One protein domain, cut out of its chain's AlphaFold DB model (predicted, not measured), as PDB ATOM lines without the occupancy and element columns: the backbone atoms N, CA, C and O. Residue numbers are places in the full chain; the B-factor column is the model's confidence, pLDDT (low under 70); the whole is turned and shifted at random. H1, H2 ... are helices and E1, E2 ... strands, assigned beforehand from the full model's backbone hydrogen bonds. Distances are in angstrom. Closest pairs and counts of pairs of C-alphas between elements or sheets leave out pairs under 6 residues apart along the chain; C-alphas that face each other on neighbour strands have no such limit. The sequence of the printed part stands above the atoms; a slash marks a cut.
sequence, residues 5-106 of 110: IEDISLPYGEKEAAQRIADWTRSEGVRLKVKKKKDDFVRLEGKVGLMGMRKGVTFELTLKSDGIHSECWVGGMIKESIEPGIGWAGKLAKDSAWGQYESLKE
ATOM      1  N   ILE A   5     149.321 172.325 142.268       71.88
ATOM      2  CA  ILE A   5     147.967 172.838 142.343       71.88
ATOM      3  C   ILE A   5     147.060 171.632 142.448       71.88
ATOM      4  O   ILE A   5     147.148 170.719 141.629       71.88
ATOM      5  N   GLU A   6     146.205 171.647 143.453       79.69
ATOM      6  CA  GLU A   6     145.223 170.608 143.688       79.69
ATOM      7  C   GLU A   6     143.919 171.251 144.143       79.69
ATOM      8  O   GLU A   6     143.923 172.088 145.041       79.69
ATOM      9  N   ASP A   7     142.804 170.844 143.545       80.44
ATOM     10  CA  ASP A   7     141.475 171.157 144.057       80.44
ATOM     11  C   ASP A   7     140.931 169.912 144.781       80.44
ATOM     12  O   ASP A   7     140.813 168.833 144.202       80.44
ATOM     13  N   ILE A   8     140.639 170.056 146.073       82.62
ATOM     14  CA  ILE A   8     140.139 168.996 146.956       82.62
ATOM     15  C   ILE A   8     138.645 169.236 147.168       82.62
ATOM     16  O   ILE A   8     138.277 170.238 147.775       82.62
ATOM     17  N   SER A   9     137.772 168.339 146.708       83.50
ATOM     18  CA  SER A   9     136.333 168.448 146.993       83.50
ATOM     19  C   SER A   9     136.064 168.376 148.497       83.50
ATOM     20  O   SER A   9     136.671 167.566 149.195       83.50
ATOM     21  N   LEU A  10     135.140 169.204 148.988       78.19
ATOM     22  CA  LEU A  10     134.759 169.234 150.400       78.19
ATOM     23  C   LEU A  10     133.488 168.412 150.655       78.19
ATOM     24  O   LEU A  10     132.392 168.956 150.512       78.19
ATOM     25  N   PRO A  11     133.589 167.141 151.089       75.56
ATOM     26  CA  PRO A  11     132.407 166.314 151.346       75.56
ATOM     27  C   PRO A  11     131.495 166.867 152.454       75.56
ATOM     28  O   PRO A  11     130.301 166.583 152.455       75.56
ATOM     29  N   TYR A  12     132.035 167.686 153.363       79.75
ATOM     30  CA  TYR A  12     131.325 168.211 154.539       79.75
ATOM     31  C   TYR A  12     131.101 169.740 154.503       79.75
ATOM     32  O   TYR A  12     130.599 170.330 155.459       79.75
ATOM     33  N   GLY A  13     131.456 170.399 153.392       81.94
ATOM     34  CA  GLY A  13     131.304 171.847 153.204       81.94
ATOM     35  C   GLY A  13     132.360 172.725 153.900       81.94
ATOM     36  O   GLY A  13     133.160 172.276 154.722       81.94
ATOM     37  N   GLU A  14     132.361 174.019 153.560       81.38
ATOM     38  CA  GLU A  14     133.396 174.998 153.950       81.38
ATOM     39  C   GLU A  14     133.569 175.170 155.465       81.38
ATOM     40  O   GLU A  14     134.694 175.238 155.964       81.38
ATOM     41  N   LYS A  15     132.462 175.243 156.218       82.56
ATOM     42  CA  LYS A  15     132.502 175.471 157.674       82.56
ATOM     43  C   LYS A  15     133.209 174.334 158.401       82.56
ATOM     44  O   LYS A  15     134.019 174.576 159.294       82.56
ATOM     45  N   GLU A  16     132.905 173.102 158.012       84.56
ATOM     46  CA  GLU A  16     133.502 171.926 158.628       84.56
ATOM     47  C   GLU A  16     134.970 171.772 158.215       84.56
ATOM     48  O   GLU A  16     135.824 171.483 159.053       84.56
ATOM     49  N   ALA A  17     135.298 172.090 156.961       83.25
ATOM     50  CA  ALA A  17     136.676 172.160 156.492       83.25
ATOM     51  C   ALA A  17     137.517 173.176 157.285       83.25
ATOM     52  O   ALA A  17     138.618 172.859 157.739       83.25
ATOM     53  N   ALA A  18     136.983 174.378 157.515       82.25
ATOM     54  CA  ALA A  18     137.647 175.415 158.300       82.25
ATOM     55  C   ALA A  18     137.900 174.973 159.751       82.25
ATOM     56  O   ALA A  18     138.974 175.237 160.304       82.25
ATOM     57  N   GLN A  19     136.930 174.277 160.354       86.00
ATOM     58  CA  GLN A  19     137.054 173.724 161.701       86.00
ATOM     59  C   GLN A  19     138.129 172.630 161.755       86.00
ATOM     60  O   GLN A  19     139.030 172.697 162.588       86.00
ATOM     61  N   ARG A  20     138.116 171.685 160.809       86.88
ATOM     62  CA  ARG A  20     139.108 170.602 160.713       86.88
ATOM     63  C   ARG A  20     140.527 171.124 160.497       86.88
ATOM     64  O   ARG A  20     141.452 170.633 161.137       86.88
ATOM     65  N   ILE A  21     140.707 172.160 159.673       85.56
ATOM     66  CA  ILE A  21     142.004 172.845 159.530       85.56
ATOM     67  C   ILE A  21     142.424 173.455 160.869       85.56
ATOM     68  O   ILE A  21     143.580 173.320 161.269       85.56
ATOM     69  N   ALA A  22     141.508 174.116 161.583       83.12
ATOM     70  CA  ALA A  22     141.818 174.716 162.878       83.12
ATOM     71  C   ALA A  22     142.236 173.659 163.915       83.12
ATOM     72  O   ALA A  22     143.258 173.839 164.579       83.12
ATOM     73  N   ASP A  23     141.515 172.546 164.010       87.00
ATOM     74  CA  ASP A  23     141.822 171.457 164.943       87.00
ATOM     75  C   ASP A  23     143.130 170.750 164.580       87.00
ATOM     76  O   ASP A  23     143.969 170.483 165.446       87.00
ATOM     77  N   TRP A  24     143.371 170.547 163.285       87.56
ATOM     78  CA  TRP A  24     144.633 170.011 162.798       87.56
ATOM     79  C   TRP A  24     145.805 170.930 163.160       87.56
ATOM     80  O   TRP A  24     146.786 170.471 163.735       87.56
ATOM     81  N   THR A  25     145.688 172.247 162.948       81.56
ATOM     82  CA  THR A  25     146.757 173.202 163.310       81.56
ATOM     83  C   THR A  25     147.045 173.282 164.813       81.56
ATOM     84  O   THR A  25     148.122 173.736 165.196       81.56
ATOM     85  N   ARG A  26     146.103 172.854 165.662       81.94
ATOM     86  CA  ARG A  26     146.256 172.795 167.124       81.94
ATOM     87  C   ARG A  26     146.839 171.471 167.621       81.94
ATOM     88  O   ARG A  26     147.171 171.377 168.798       81.94
ATOM     89  N   SER A  27     146.957 170.463 166.759       79.81
ATOM     90  CA  SER A  27     147.457 169.139 167.134       79.81
ATOM     91  C   SER A  27     148.960 169.164 167.436       79.81
ATOM     92  O   SER A  27     149.750 169.798 166.729       79.81
ATOM     93  N   GLU A  28     149.377 168.455 168.488       61.81
ATOM     94  CA  GLU A  28     150.792 168.323 168.840       61.81
ATOM     95  C   GLU A  28     151.580 167.633 167.715       61.81
ATOM     96  O   GLU A  28     151.120 166.683 167.085       61.81
ATOM     97  N   GLY A  29     152.788 168.128 167.443       65.00
ATOM     98  CA  GLY A  29     153.672 167.570 166.415       65.00
ATOM     99  C   GLY A  29     153.571 168.234 165.039       65.00
ATOM    100  O   GLY A  29     154.423 167.962 164.189       65.00
ATOM    101  N   VAL A  30     152.631 169.161 164.815       70.06
ATOM    102  CA  VAL A  30     152.559 169.936 163.566       70.06
ATOM    103  C   VAL A  30     153.753 170.900 163.450       70.06
ATOM    104  O   VAL A  30     153.950 171.812 164.249       70.06
ATOM    105  N   ARG A  31     154.594 170.678 162.435       74.62
ATOM    106  CA  ARG A  31     155.778 171.485 162.091       74.62
ATOM    107  C   ARG A  31     155.453 172.576 161.069       74.62
ATOM    108  O   ARG A  31     156.211 173.543 160.964       74.62
ATOM    109  N   LEU A  32     154.358 172.422 160.322       80.94
ATOM    110  CA  LEU A  32     153.789 173.461 159.466       80.94
ATOM    111  C   LEU A  32     153.189 174.583 160.321       80.94
ATOM    112  O   LEU A  32     152.218 174.395 161.043       80.94
ATOM    113  N   LYS A  33     153.766 175.780 160.238       84.50
ATOM    114  CA  LYS A  33     153.288 176.948 160.979       84.50
ATOM    115  C   LYS A  33     152.269 177.712 160.151       84.50
ATOM    116  O   LYS A  33     152.553 178.071 159.011       84.50
ATOM    117  N   VAL A  34     151.132 178.047 160.753       85.88
ATOM    118  CA  VAL A  34     150.194 179.015 160.173       85.88
ATOM    119  C   VAL A  34     150.861 180.387 160.163       85.88
ATOM    120  O   VAL A  34     151.267 180.900 161.204       85.88
ATOM    121  N   LYS A  35     151.007 180.978 158.978       86.88
ATOM    122  CA  LYS A  35     151.614 182.308 158.801       86.88
ATOM    123  C   LYS A  35     150.600 183.393 158.534       86.88
ATOM    124  O   LYS A  35     150.815 184.541 158.910       86.88
ATOM    125  N   LYS A  36     149.508 183.035 157.867       85.56
ATOM    126  CA  LYS A  36     148.421 183.947 157.542       85.56
ATOM    127  C   LYS A  36     147.120 183.163 157.543       85.56
ATOM    128  O   LYS A  36     147.073 182.069 156.989       85.56
ATOM    129  N   LYS A  37     146.090 183.734 158.159       84.31
ATOM    130  CA  LYS A  37     144.734 183.189 158.180       84.31
ATOM    131  C   LYS A  37     143.747 184.317 157.889       84.31
ATOM    132  O   LYS A  37     143.866 185.391 158.474       84.31
ATOM    133  N   LYS A  38     142.833 184.067 156.961       85.44
ATOM    134  CA  LYS A  38     141.626 184.847 156.668       85.44
ATOM    135  C   LYS A  38     140.432 183.883 156.675       85.44
ATOM    136  O   LYS A  38     140.630 182.688 156.892       85.44
ATOM    137  N   ASP A  39     139.232 184.399 156.444       79.12
ATOM    138  CA  ASP A  39     137.992 183.614 156.487       79.12
ATOM    139  C   ASP A  39     137.993 182.448 155.486       79.12
ATOM    140  O   ASP A  39     137.577 181.344 155.822       79.12
ATOM    141  N   ASP A  40     138.552 182.669 154.298       84.75
ATOM    142  CA  ASP A  40     138.594 181.738 153.169       84.75
ATOM    143  C   ASP A  40     140.010 181.241 152.847       84.75
ATOM    144  O   ASP A  40     140.211 180.516 151.882       84.75
ATOM    145  N   PHE A  41     141.024 181.643 153.613       86.69
ATOM    146  CA  PHE A  41     142.414 181.443 153.214       86.69
ATOM    147  C   PHE A  41     143.325 181.105 154.385       86.69
ATOM    148  O   PHE A  41     143.340 181.783 155.418       86.69
ATOM    149  N   VAL A  42     144.189 180.112 154.184       87.12
ATOM    150  CA  VAL A  42     145.217 179.707 155.142       87.12
ATOM    151  C   VAL A  42     146.549 179.520 154.424       87.12
ATOM    152  O   VAL A  42     146.669 178.710 153.514       87.12
ATOM    153  N   ARG A  43     147.588 180.225 154.885       87.62
ATOM    154  CA  ARG A  43     148.980 179.985 154.479       87.62
ATOM    155  C   ARG A  43     149.717 179.216 155.565       87.62
ATOM    156  O   ARG A  43     149.869 179.717 156.686       87.62
ATOM    157  N   LEU A  44     150.238 178.052 155.201       86.25
ATOM    158  CA  LEU A  44     151.084 177.202 156.028       86.25
ATOM    159  C   LEU A  44     152.522 177.250 155.505       86.25
ATOM    160  O   LEU A  44     152.762 177.134 154.307       86.25
ATOM    161  N   GLU A  45     153.497 177.391 156.397       86.31
ATOM    162  CA  GLU A  45     154.916 177.344 156.039       86.31
ATOM    163  C   GLU A  45     155.672 176.335 156.892       86.31
ATOM    164  O   GLU A  45     155.519 176.270 158.113       86.31
ATOM    165  N   GLY A  46     156.552 175.581 156.247       82.88
ATOM    166  CA  GLY A  46     157.404 174.603 156.900       82.88
ATOM    167  C   GLY A  46     158.790 174.550 156.288       82.88
ATOM    168  O   GLY A  46     159.201 175.402 155.497       82.88
ATOM    169  N   LYS A  47     159.526 173.509 156.666       77.12
ATOM    170  CA  LYS A  47     160.792 173.155 156.033       77.12
ATOM    171  C   LYS A  47     160.714 171.723 155.534       77.12
ATOM    172  O   LYS A  47     160.157 170.877 156.223       77.12
ATOM    173  N   VAL A  48     161.311 171.470 154.379       72.62
ATOM    174  CA  VAL A  48     161.535 170.132 153.821       72.62
ATOM    175  C   VAL A  48     163.032 169.893 153.669       72.62
ATOM    176  O   VAL A  48     163.800 170.830 153.428       72.62
ATOM    177  N   GLY A  49     163.462 168.646 153.846       65.50
ATOM    178  CA  GLY A  49     164.815 168.224 153.497       65.50
ATOM    179  C   GLY A  49     164.877 167.879 152.013       65.50
ATOM    180  O   GLY A  49     164.213 166.945 151.581       65.50
ATOM    181  N   LEU A  50     165.672 168.613 151.237       62.28
ATOM    182  CA  LEU A  50     165.905 168.348 149.820       62.28
ATOM    183  C   LEU A  50     167.408 168.319 149.550       62.28
ATOM    184  O   LEU A  50     168.099 169.297 149.830       62.28
ATOM    185  N   MET A  51     167.912 167.206 149.004       62.16
ATOM    186  CA  MET A  51     169.329 167.046 148.629       62.16
ATOM    187  C   MET A  51     170.309 167.396 149.772       62.16
ATOM    188  O   MET A  51     171.318 168.058 149.563       62.16
ATOM    189  N   GLY A  52     169.982 167.005 151.011       64.56
ATOM    190  CA  GLY A  52     170.805 167.307 152.191       64.56
ATOM    191  C   GLY A  52     170.698 168.749 152.711       64.56
ATOM    192  O   GLY A  52     171.345 169.087 153.697       64.56
ATOM    193  N   MET A  53     169.855 169.597 152.110       66.56
ATOM    194  CA  MET A  53     169.622 170.983 152.527       66.56
ATOM    195  C   MET A  53     168.184 171.190 153.017       66.56
ATOM    196  O   MET A  53     167.234 170.653 152.450       66.56
ATOM    197  N   ARG A  54     167.988 172.017 154.052       71.94
ATOM    198  CA  ARG A  54     166.640 172.439 154.472       71.94
ATOM    199  C   ARG A  54     166.145 173.568 153.571       71.94
ATOM    200  O   ARG A  54     166.725 174.652 153.578       71.94
ATOM    201  N   LYS A  55     165.055 173.337 152.842       75.50
ATOM    202  CA  LYS A  55     164.367 174.343 152.019       75.50
ATOM    203  C   LYS A  55     163.035 174.720 152.658       75.50
ATOM    204  O   LYS A  55     162.426 173.906 153.347       75.50
ATOM    205  N   GLY A  56     162.605 175.963 152.464       79.00
ATOM    206  CA  GLY A  56     161.267 176.391 152.867       79.00
ATOM    207  C   GLY A  56     160.221 175.800 151.928       79.00
ATOM    208  O   GLY A  56     160.456 175.747 150.723       79.00
ATOM    209  N   VAL A  57     159.092 175.369 152.478       79.94
ATOM    210  CA  VAL A  57     157.905 175.002 151.702       79.94
ATOM    211  C   VAL A  57     156.736 175.844 152.179       79.94
ATOM    212  O   VAL A  57     156.599 176.089 153.382       79.94
ATOM    213  N   THR A  58     155.914 176.279 151.238       84.38
ATOM    214  CA  THR A  58     154.701 177.035 151.513       84.38
ATOM    215  C   THR A  58     153.531 176.309 150.882       84.38
ATOM    216  O   THR A  58     153.617 175.910 149.724       84.38
ATOM    217  N   PHE A  59     152.463 176.166 151.658       84.06
ATOM    218  CA  PHE A  59     151.160 175.707 151.206       84.06
ATOM    219  C   PHE A  59     150.162 176.848 151.398       84.06
ATOM    220  O   PHE A  59     150.095 177.444 152.476       84.06
ATOM    221  N   GLU A  60     149.388 177.154 150.371       88.06
ATOM    222  CA  GLU A  60     148.265 178.077 150.428       88.06
ATOM    223  C   GLU A  60     146.982 177.321 150.149       88.06
ATOM    224  O   GLU A  60     146.827 176.716 149.096       88.06
ATOM    225  N   LEU A  61     146.071 177.357 151.110       86.62
ATOM    226  CA  LEU A  61     144.768 176.722 151.033       86.62
ATOM    227  C   LEU A  61     143.732 177.829 150.917       86.62
ATOM    228  O   LEU A  61     143.619 178.655 151.822       86.62
ATOM    229  N   THR A  62     142.993 177.840 149.817       89.12
ATOM    230  CA  THR A  62     141.852 178.729 149.606       89.12
ATOM    231  C   THR A  62     140.584 177.890 149.641       89.12
ATOM    232  O   THR A  62     140.400 177.014 148.799       89.12
ATOM    233  N   LEU A  63     139.735 178.130 150.635       84.31
ATOM    234  CA  LEU A  63     138.410 177.538 150.751       84.31
ATOM    235  C   LEU A  63     137.509 178.141 149.664       84.31
ATOM    236  O   LEU A  63     137.444 179.358 149.506       84.31
ATOM    237  N   LYS A  64     136.846 177.274 148.909       83.81
ATOM    238  CA  LYS A  64     135.831 177.593 147.904       83.81
ATOM    239  C   LYS A  64     134.539 176.859 148.267       83.81
ATOM    240  O   LYS A  64     134.567 175.852 148.976       83.81
ATOM    241  N   SER A  65     133.426 177.291 147.679       76.19
ATOM    242  CA  SER A  65     132.088 176.752 147.968       76.19
ATOM    243  C   SER A  65     131.951 175.248 147.732       76.19
ATOM    244  O   SER A  65     131.109 174.596 148.342       76.19
ATOM    245  N   ASP A  66     132.772 174.700 146.844       79.31
ATOM    246  CA  ASP A  66     132.764 173.320 146.371       79.31
ATOM    247  C   ASP A  66     134.034 172.534 146.748       79.31
ATOM    248  O   ASP A  66     134.120 171.327 146.498       79.31
ATOM    249  N   GLY A  67     135.026 173.181 147.366       84.50
ATOM    250  CA  GLY A  67     136.333 172.565 147.537       84.50
ATOM    251  C   GLY A  67     137.382 173.425 148.234       84.50
ATOM    252  O   GLY A  67     137.125 174.514 148.731       84.50
ATOM    253  N   ILE A  68     138.612 172.926 148.254       85.25
ATOM    254  CA  ILE A  68     139.801 173.659 148.677       85.25
ATOM    255  C   ILE A  68     140.761 173.690 147.510       85.25
ATOM    256  O   ILE A  68     141.199 172.646 147.041       85.25
ATOM    257  N   HIS A  69     141.136 174.891 147.098       86.12
ATOM    258  CA  HIS A  69     142.254 175.089 146.199       86.12
ATOM    259  C   HIS A  69     143.544 175.143 147.004       86.12
ATOM    260  O   HIS A  69     143.756 176.067 147.790       86.12
ATOM    261  N   SER A  70     144.384 174.139 146.824       82.69
ATOM    262  CA  SER A  70     145.681 174.021 147.464       82.69
ATOM    263  C   SER A  70     146.786 174.328 146.470       82.69
ATOM    264  O   SER A  70     146.890 173.723 145.405       82.69
ATOM    265  N   GLU A  71     147.642 175.263 146.847       82.19
ATOM    266  CA  GLU A  71     148.832 175.635 146.112       82.19
ATOM    267  C   GLU A  71     150.064 175.336 146.955       82.19
ATOM    268  O   GLU A  71     150.146 175.763 148.104       82.19
ATOM    269  N   CYS A  72     151.064 174.661 146.398       79.69
ATOM    270  CA  CYS A  72     152.316 174.406 147.103       79.69
ATOM    271  C   CYS A  72     153.541 174.751 146.262       79.69
ATOM    272  O   CYS A  72     153.607 174.461 145.063       79.69
ATOM    273  N   TRP A  73     154.543 175.351 146.906       76.94
ATOM    274  CA  TRP A  73     155.850 175.599 146.309       76.94
ATOM    275  C   TRP A  73     156.992 175.444 147.313       76.94
ATOM    276  O   TRP A  73     156.864 175.713 148.510       76.94
ATOM    277  N   VAL A  74     158.158 175.055 146.793       74.62
ATOM    278  CA  VAL A  74     159.408 174.936 147.552       74.62
ATOM    279  C   VAL A  74     160.360 176.056 147.139       74.62
ATOM    280  O   VAL A  74     160.657 176.253 145.958       74.62
ATOM    281  N   GLY A  75     160.860 176.802 148.122       68.38
ATOM    282  CA  GLY A  75     161.786 177.907 147.906       68.38
ATOM    283  C   GLY A  75     163.071 177.455 147.206       68.38
ATOM    284  O   GLY A  75     163.741 176.519 147.646       68.38
ATOM    285  N   GLY A  76     163.436 178.154 146.129       63.28
ATOM    286  CA  GLY A  76     164.640 177.866 145.346       63.28
ATOM    287  C   GLY A  76     164.501 176.727 144.329       63.28
ATOM    288  O   GLY A  76     165.522 176.304 143.798       63.28
ATOM    289  N   MET A  77     163.284 176.238 144.050       59.09
ATOM    290  CA  MET A  77     163.028 175.280 142.968       59.09
ATOM    291  C   MET A  77     162.365 175.944 141.754       59.09
ATOM    292  O   MET A  77     161.369 176.664 141.868       59.09
ATOM    293  N   ILE A  78     162.917 175.688 140.565       50.19
ATOM    294  CA  ILE A  78     162.370 176.149 139.287       50.19
ATOM    295  C   ILE A  78     161.546 175.017 138.662       50.19
ATOM    296  O   ILE A  78     162.085 174.000 138.266       50.19
ATOM    297  N   LYS A  79     160.235 175.258 138.554       43.97
ATOM    298  CA  LYS A  79     159.316 174.856 137.469       43.97
ATOM    299  C   LYS A  79     159.248 173.393 137.018       43.97
ATOM    300  O   LYS A  79     158.749 173.162 135.926       43.97
ATOM    301  N   GLU A  80     159.606 172.432 137.849       42.69
ATOM    302  CA  GLU A  80     159.096 171.075 137.667       42.69
ATOM    303  C   GLU A  80     157.897 170.902 138.596       42.69
ATOM    304  O   GLU A  80     157.978 171.239 139.782       42.69
ATOM    305  N   SER A  81     156.752 170.511 138.027       43.78
ATOM    306  CA  SER A  81     155.557 170.159 138.792       43.78
ATOM    307  C   SER A  81     155.977 169.279 139.958       43.78
ATOM    308  O   SER A  81     156.664 168.274 139.767       43.78
ATOM    309  N   ILE A  82     155.570 169.652 141.169       52.50
ATOM    310  CA  ILE A  82     155.703 168.780 142.337       52.50
ATOM    311  C   ILE A  82     154.581 167.741 142.207       52.50
ATOM    312  O   ILE A  82     153.664 167.698 143.014       52.50
ATOM    313  N   GLU A  83     154.562 166.987 141.108       47.22
ATOM    314  CA  GLU A  83     153.569 165.946 140.896       47.22
ATOM    315  C   GLU A  83     153.880 164.796 141.861       47.22
ATOM    316  O   GLU A  83     155.020 164.299 141.873       47.22
ATOM    317  N   PRO A  84     152.907 164.361 142.683       45.03
ATOM    318  CA  PRO A  84     153.047 163.183 143.521       45.03
ATOM    319  C   PRO A  84     153.155 161.951 142.612       45.03
ATOM    320  O   PRO A  84     152.167 161.361 142.195       45.03
ATOM    321  N   GLY A  85     154.385 161.599 142.242       48.28
ATOM    322  CA  GLY A  85     154.674 160.525 141.287       48.28
ATOM    323  C   GLY A  85     156.046 160.650 140.630       48.28
ATOM    324  O   GLY A  85     156.653 159.642 140.272       48.28
ATOM    325  N   ILE A  86     156.605 161.863 140.555       47.97
ATOM    326  CA  ILE A  86     157.975 162.063 140.075       47.97
ATOM    327  C   ILE A  86     158.931 161.796 141.249       47.97
ATOM    328  O   ILE A  86     158.808 162.395 142.317       47.97
ATOM    329  N   GLY A  87     159.867 160.856 141.072       40.19
ATOM    330  CA  GLY A  87     160.627 160.156 142.128       40.19
ATOM    331  C   GLY A  87     161.440 160.993 143.134       40.19
ATOM    332  O   GLY A  87     162.023 160.434 144.062       40.19
ATOM    333  N   TRP A  88     161.459 162.321 143.013       45.41
ATOM    334  CA  TRP A  88     162.037 163.244 143.993       45.41
ATOM    335  C   TRP A  88     160.977 163.920 144.887       45.41
ATOM    336  O   TRP A  88     161.257 164.149 146.065       45.41
ATOM    337  N   ALA A  89     159.743 164.125 144.405       44.44
ATOM    338  CA  ALA A  89     158.594 164.601 145.188       44.44
ATOM    339  C   ALA A  89     158.134 163.561 146.227       44.44
ATOM    340  O   ALA A  89     157.895 163.897 147.383       44.44
ATOM    341  N   GLY A  90     158.156 162.270 145.876       40.12
ATOM    342  CA  GLY A  90     157.887 161.175 146.823       40.12
ATOM    343  C   GLY A  90     158.940 161.023 147.936       40.12
ATOM    344  O   GLY A  90     158.645 160.487 149.004       40.12
ATOM    345  N   LYS A  91     160.166 161.528 147.721       45.56
ATOM    346  CA  LYS A  91     161.242 161.557 148.732       45.56
ATOM    347  C   LYS A  91     161.224 162.852 149.558       45.56
ATOM    348  O   LYS A  91     161.520 162.813 150.746       45.56
ATOM    349  N   LEU A  92     160.806 163.966 148.949       48.72
ATOM    350  CA  LEU A  92     160.416 165.220 149.614       48.72
ATOM    351  C   LEU A  92     159.216 165.031 150.561       48.72
ATOM    352  O   LEU A  92     159.125 165.712 151.584       48.72
ATOM    353  N   ALA A  93     158.318 164.102 150.213       49.62
ATOM    354  CA  ALA A  93     157.036 163.890 150.868       49.62
ATOM    355  C   ALA A  93     157.139 163.313 152.289       49.62
ATOM    356  O   ALA A  93     156.349 163.650 153.173       49.62
ATOM    357  N   LYS A  94     158.119 162.434 152.515       48.19
ATOM    358  CA  LYS A  94     158.065 161.473 153.621       48.19
ATOM    359  C   LYS A  94     158.424 162.004 155.011       48.19
ATOM    360  O   LYS A  94     158.060 161.330 155.961       48.19
ATOM    361  N   ASP A  95     159.076 163.166 155.165       55.03
ATOM    362  CA  ASP A  95     159.766 163.433 156.448       55.03
ATOM    363  C   ASP A  95     159.596 164.807 157.118       55.03
ATOM    364  O   ASP A  95     160.329 165.140 158.050       55.03
ATOM    365  N   SER A  96     158.631 165.647 156.725       70.69
ATOM    366  CA  SER A  96     158.131 166.659 157.688       70.69
ATOM    367  C   SER A  96     156.896 167.416 157.233       70.69
ATOM    368  O   SER A  96     155.854 167.290 157.857       70.69
ATOM    369  N   ALA A  97     157.009 168.250 156.202       71.12
ATOM    370  CA  ALA A  97     155.955 169.216 155.891       71.12
ATOM    371  C   ALA A  97     154.912 168.676 154.906       71.12
ATOM    372  O   ALA A  97     153.725 168.911 155.082       71.12
ATOM    373  N   TRP A  98     155.336 167.909 153.904       74.88
ATOM    374  CA  TRP A  98     154.408 167.323 152.940       74.88
ATOM    375  C   TRP A  98     153.588 166.182 153.546       74.88
ATOM    376  O   TRP A  98     152.379 166.188 153.411       74.88
ATOM    377  N   GLY A  99     154.195 165.263 154.305       76.25
ATOM    378  CA  GLY A  99     153.431 164.254 155.052       76.25
ATOM    379  C   GLY A  99     152.418 164.870 156.028       76.25
ATOM    380  O   GLY A  99     151.361 164.301 156.273       76.25
ATOM    381  N   GLN A 100     152.693 166.075 156.535       80.25
ATOM    382  CA  GLN A 100     151.725 166.841 157.316       80.25
ATOM    383  C   GLN A 100     150.612 167.447 156.463       80.25
ATOM    384  O   GLN A 100     149.461 167.418 156.882       80.25
ATOM    385  N   TYR A 101     150.923 167.935 155.266       81.06
ATOM    386  CA  TYR A 101     149.904 168.322 154.294       81.06
ATOM    387  C   TYR A 101     149.014 167.134 153.880       81.06
ATOM    388  O   TYR A 101     147.797 167.275 153.885       81.06
ATOM    389  N   GLU A 102     149.582 165.951 153.623       81.06
ATOM    390  CA  GLU A 102     148.806 164.732 153.336       81.06
ATOM    391  C   GLU A 102     147.915 164.344 154.524       81.06
ATOM    392  O   GLU A 102     146.733 164.080 154.346       81.06
ATOM    393  N   SER A 103     148.432 164.407 155.756       84.62
ATOM    394  CA  SER A 103     147.620 164.181 156.960       84.62
ATOM    395  C   SER A 103     146.486 165.204 157.103       84.62
ATOM    396  O   SER A 103     145.379 164.848 157.512       84.62
ATOM    397  N   LEU A 104     146.729 166.474 156.760       84.75
ATOM    398  CA  LEU A 104     145.682 167.493 156.721       84.75
ATOM    399  C   LEU A 104     144.628 167.154 155.658       84.75
ATOM    400  O   LEU A 104     143.434 167.253 155.932       84.75
ATOM    401  N   LYS A 105     145.055 166.722 154.470       84.56
ATOM    402  CA  LYS A 105     144.168 166.292 153.387       84.56
ATOM    403  C   LYS A 105     143.313 165.095 153.800       84.56
ATOM    404  O   LYS A 105     142.105 165.131 153.600       84.56
ATOM    405  N   GLU A 106     143.893 164.085 154.442       84.38
ATOM    406  CA  GLU A 106     143.138 162.959 155.004       84.38
ATOM    407  C   GLU A 106     142.068 163.445 155.988       84.38
ATOM    408  O   GLU A 106     140.910 163.069 155.853       84.38
TER     409      GLU A 106
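This is residues 5 to 106 of the 110 residues of an uncharacterized protein of Thorarchaeota archaeon (strain OWC) (UniProt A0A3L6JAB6). What is the main shape? One twisted sheet of five strands has the helices H1 and H3 over one face, while its other face is bare. The short H2 and the long stretch of residues 75 to 88 lie toward one end of this sheet. What is it built of? The printed part has 102 residues with three named helices and five named strands, in the order E1 H1 E2 E3 E4 E5 H2 H3; the class is mixed, and the sheet's order is E1 - E5 - E4 - E3 - E2, all antiparallel. How large is it? It is compact, with a radius of gyration of the C-alphas of 13.5 A and spans of 39 by 27 by 21 A.

How does the sheet begin? E1, residues 5 to 9, is an edge strand, antiparallel to E5, residues 67 to 74, with N 6 and O 70 within hydrogen-bond range at 2.9 A. How do the other strands follow? E2, residues 33 to 37, E3, residues 41 to 50, and E4, residues 53 to 64, form with E5 a meander, each strand the antiparallel neighbour of the one before. The hairpins E2 and E3, E3 and E4, and E4 and E5 have N 35 and O 43 at 2.9 A, N 44 and O 59 at 2.8 A, and N 60 and O 71 at 2.8 A. Where are the longer helices? H1, residues 13 to 26, and H3, residues 97 to 106, are on the same face of the sheet and make two layers with it, that is, helices on one face of a sheet. H1 has a height over the sheet of 9.4 A and runs along the strands, at 16 degrees to E4 on the local plane. H1 and H3 are close but not clearly touching, with the closest C-alphas, those of Trp 24 and Leu 104, 6.7 A apart, and run opposite ways at a steep tilt of 41 degrees. What of the last helix and the backbones? H2, residues 89 to 92, only grazes the sheet; its closest C-alphas to E3 are those of Leu 92 and Leu 50, 6.3 A apart. In H1 and H3 every O i to N i+4 pair is within hydrogen-bond range; H2 is too short for such a pair.

Where do the first and last elements lie? E1 begins at C-alpha 5, (147.967, 172.838, 142.343), and H3 ends at C-alpha 106, (143.138, 162.959, 155.004). How long are the longer elements? From first to last C-alpha, E4 measures 34.7 A, E3 27.1 A, E5 23.2 A, H1 20.5 A and H3 14.3 A.

How far does it reach? The two C-alphas farthest apart, those of Gly 52 and Ser 65, are 40.1 A apart. Is there a cut or a long link? The printed part has no cut, and the link from E5 to H2, 14 residues, is long. Where is confidence low? The pLDDT is under 70 at residues 28 to 29, 49 to 53 and 75 to 95.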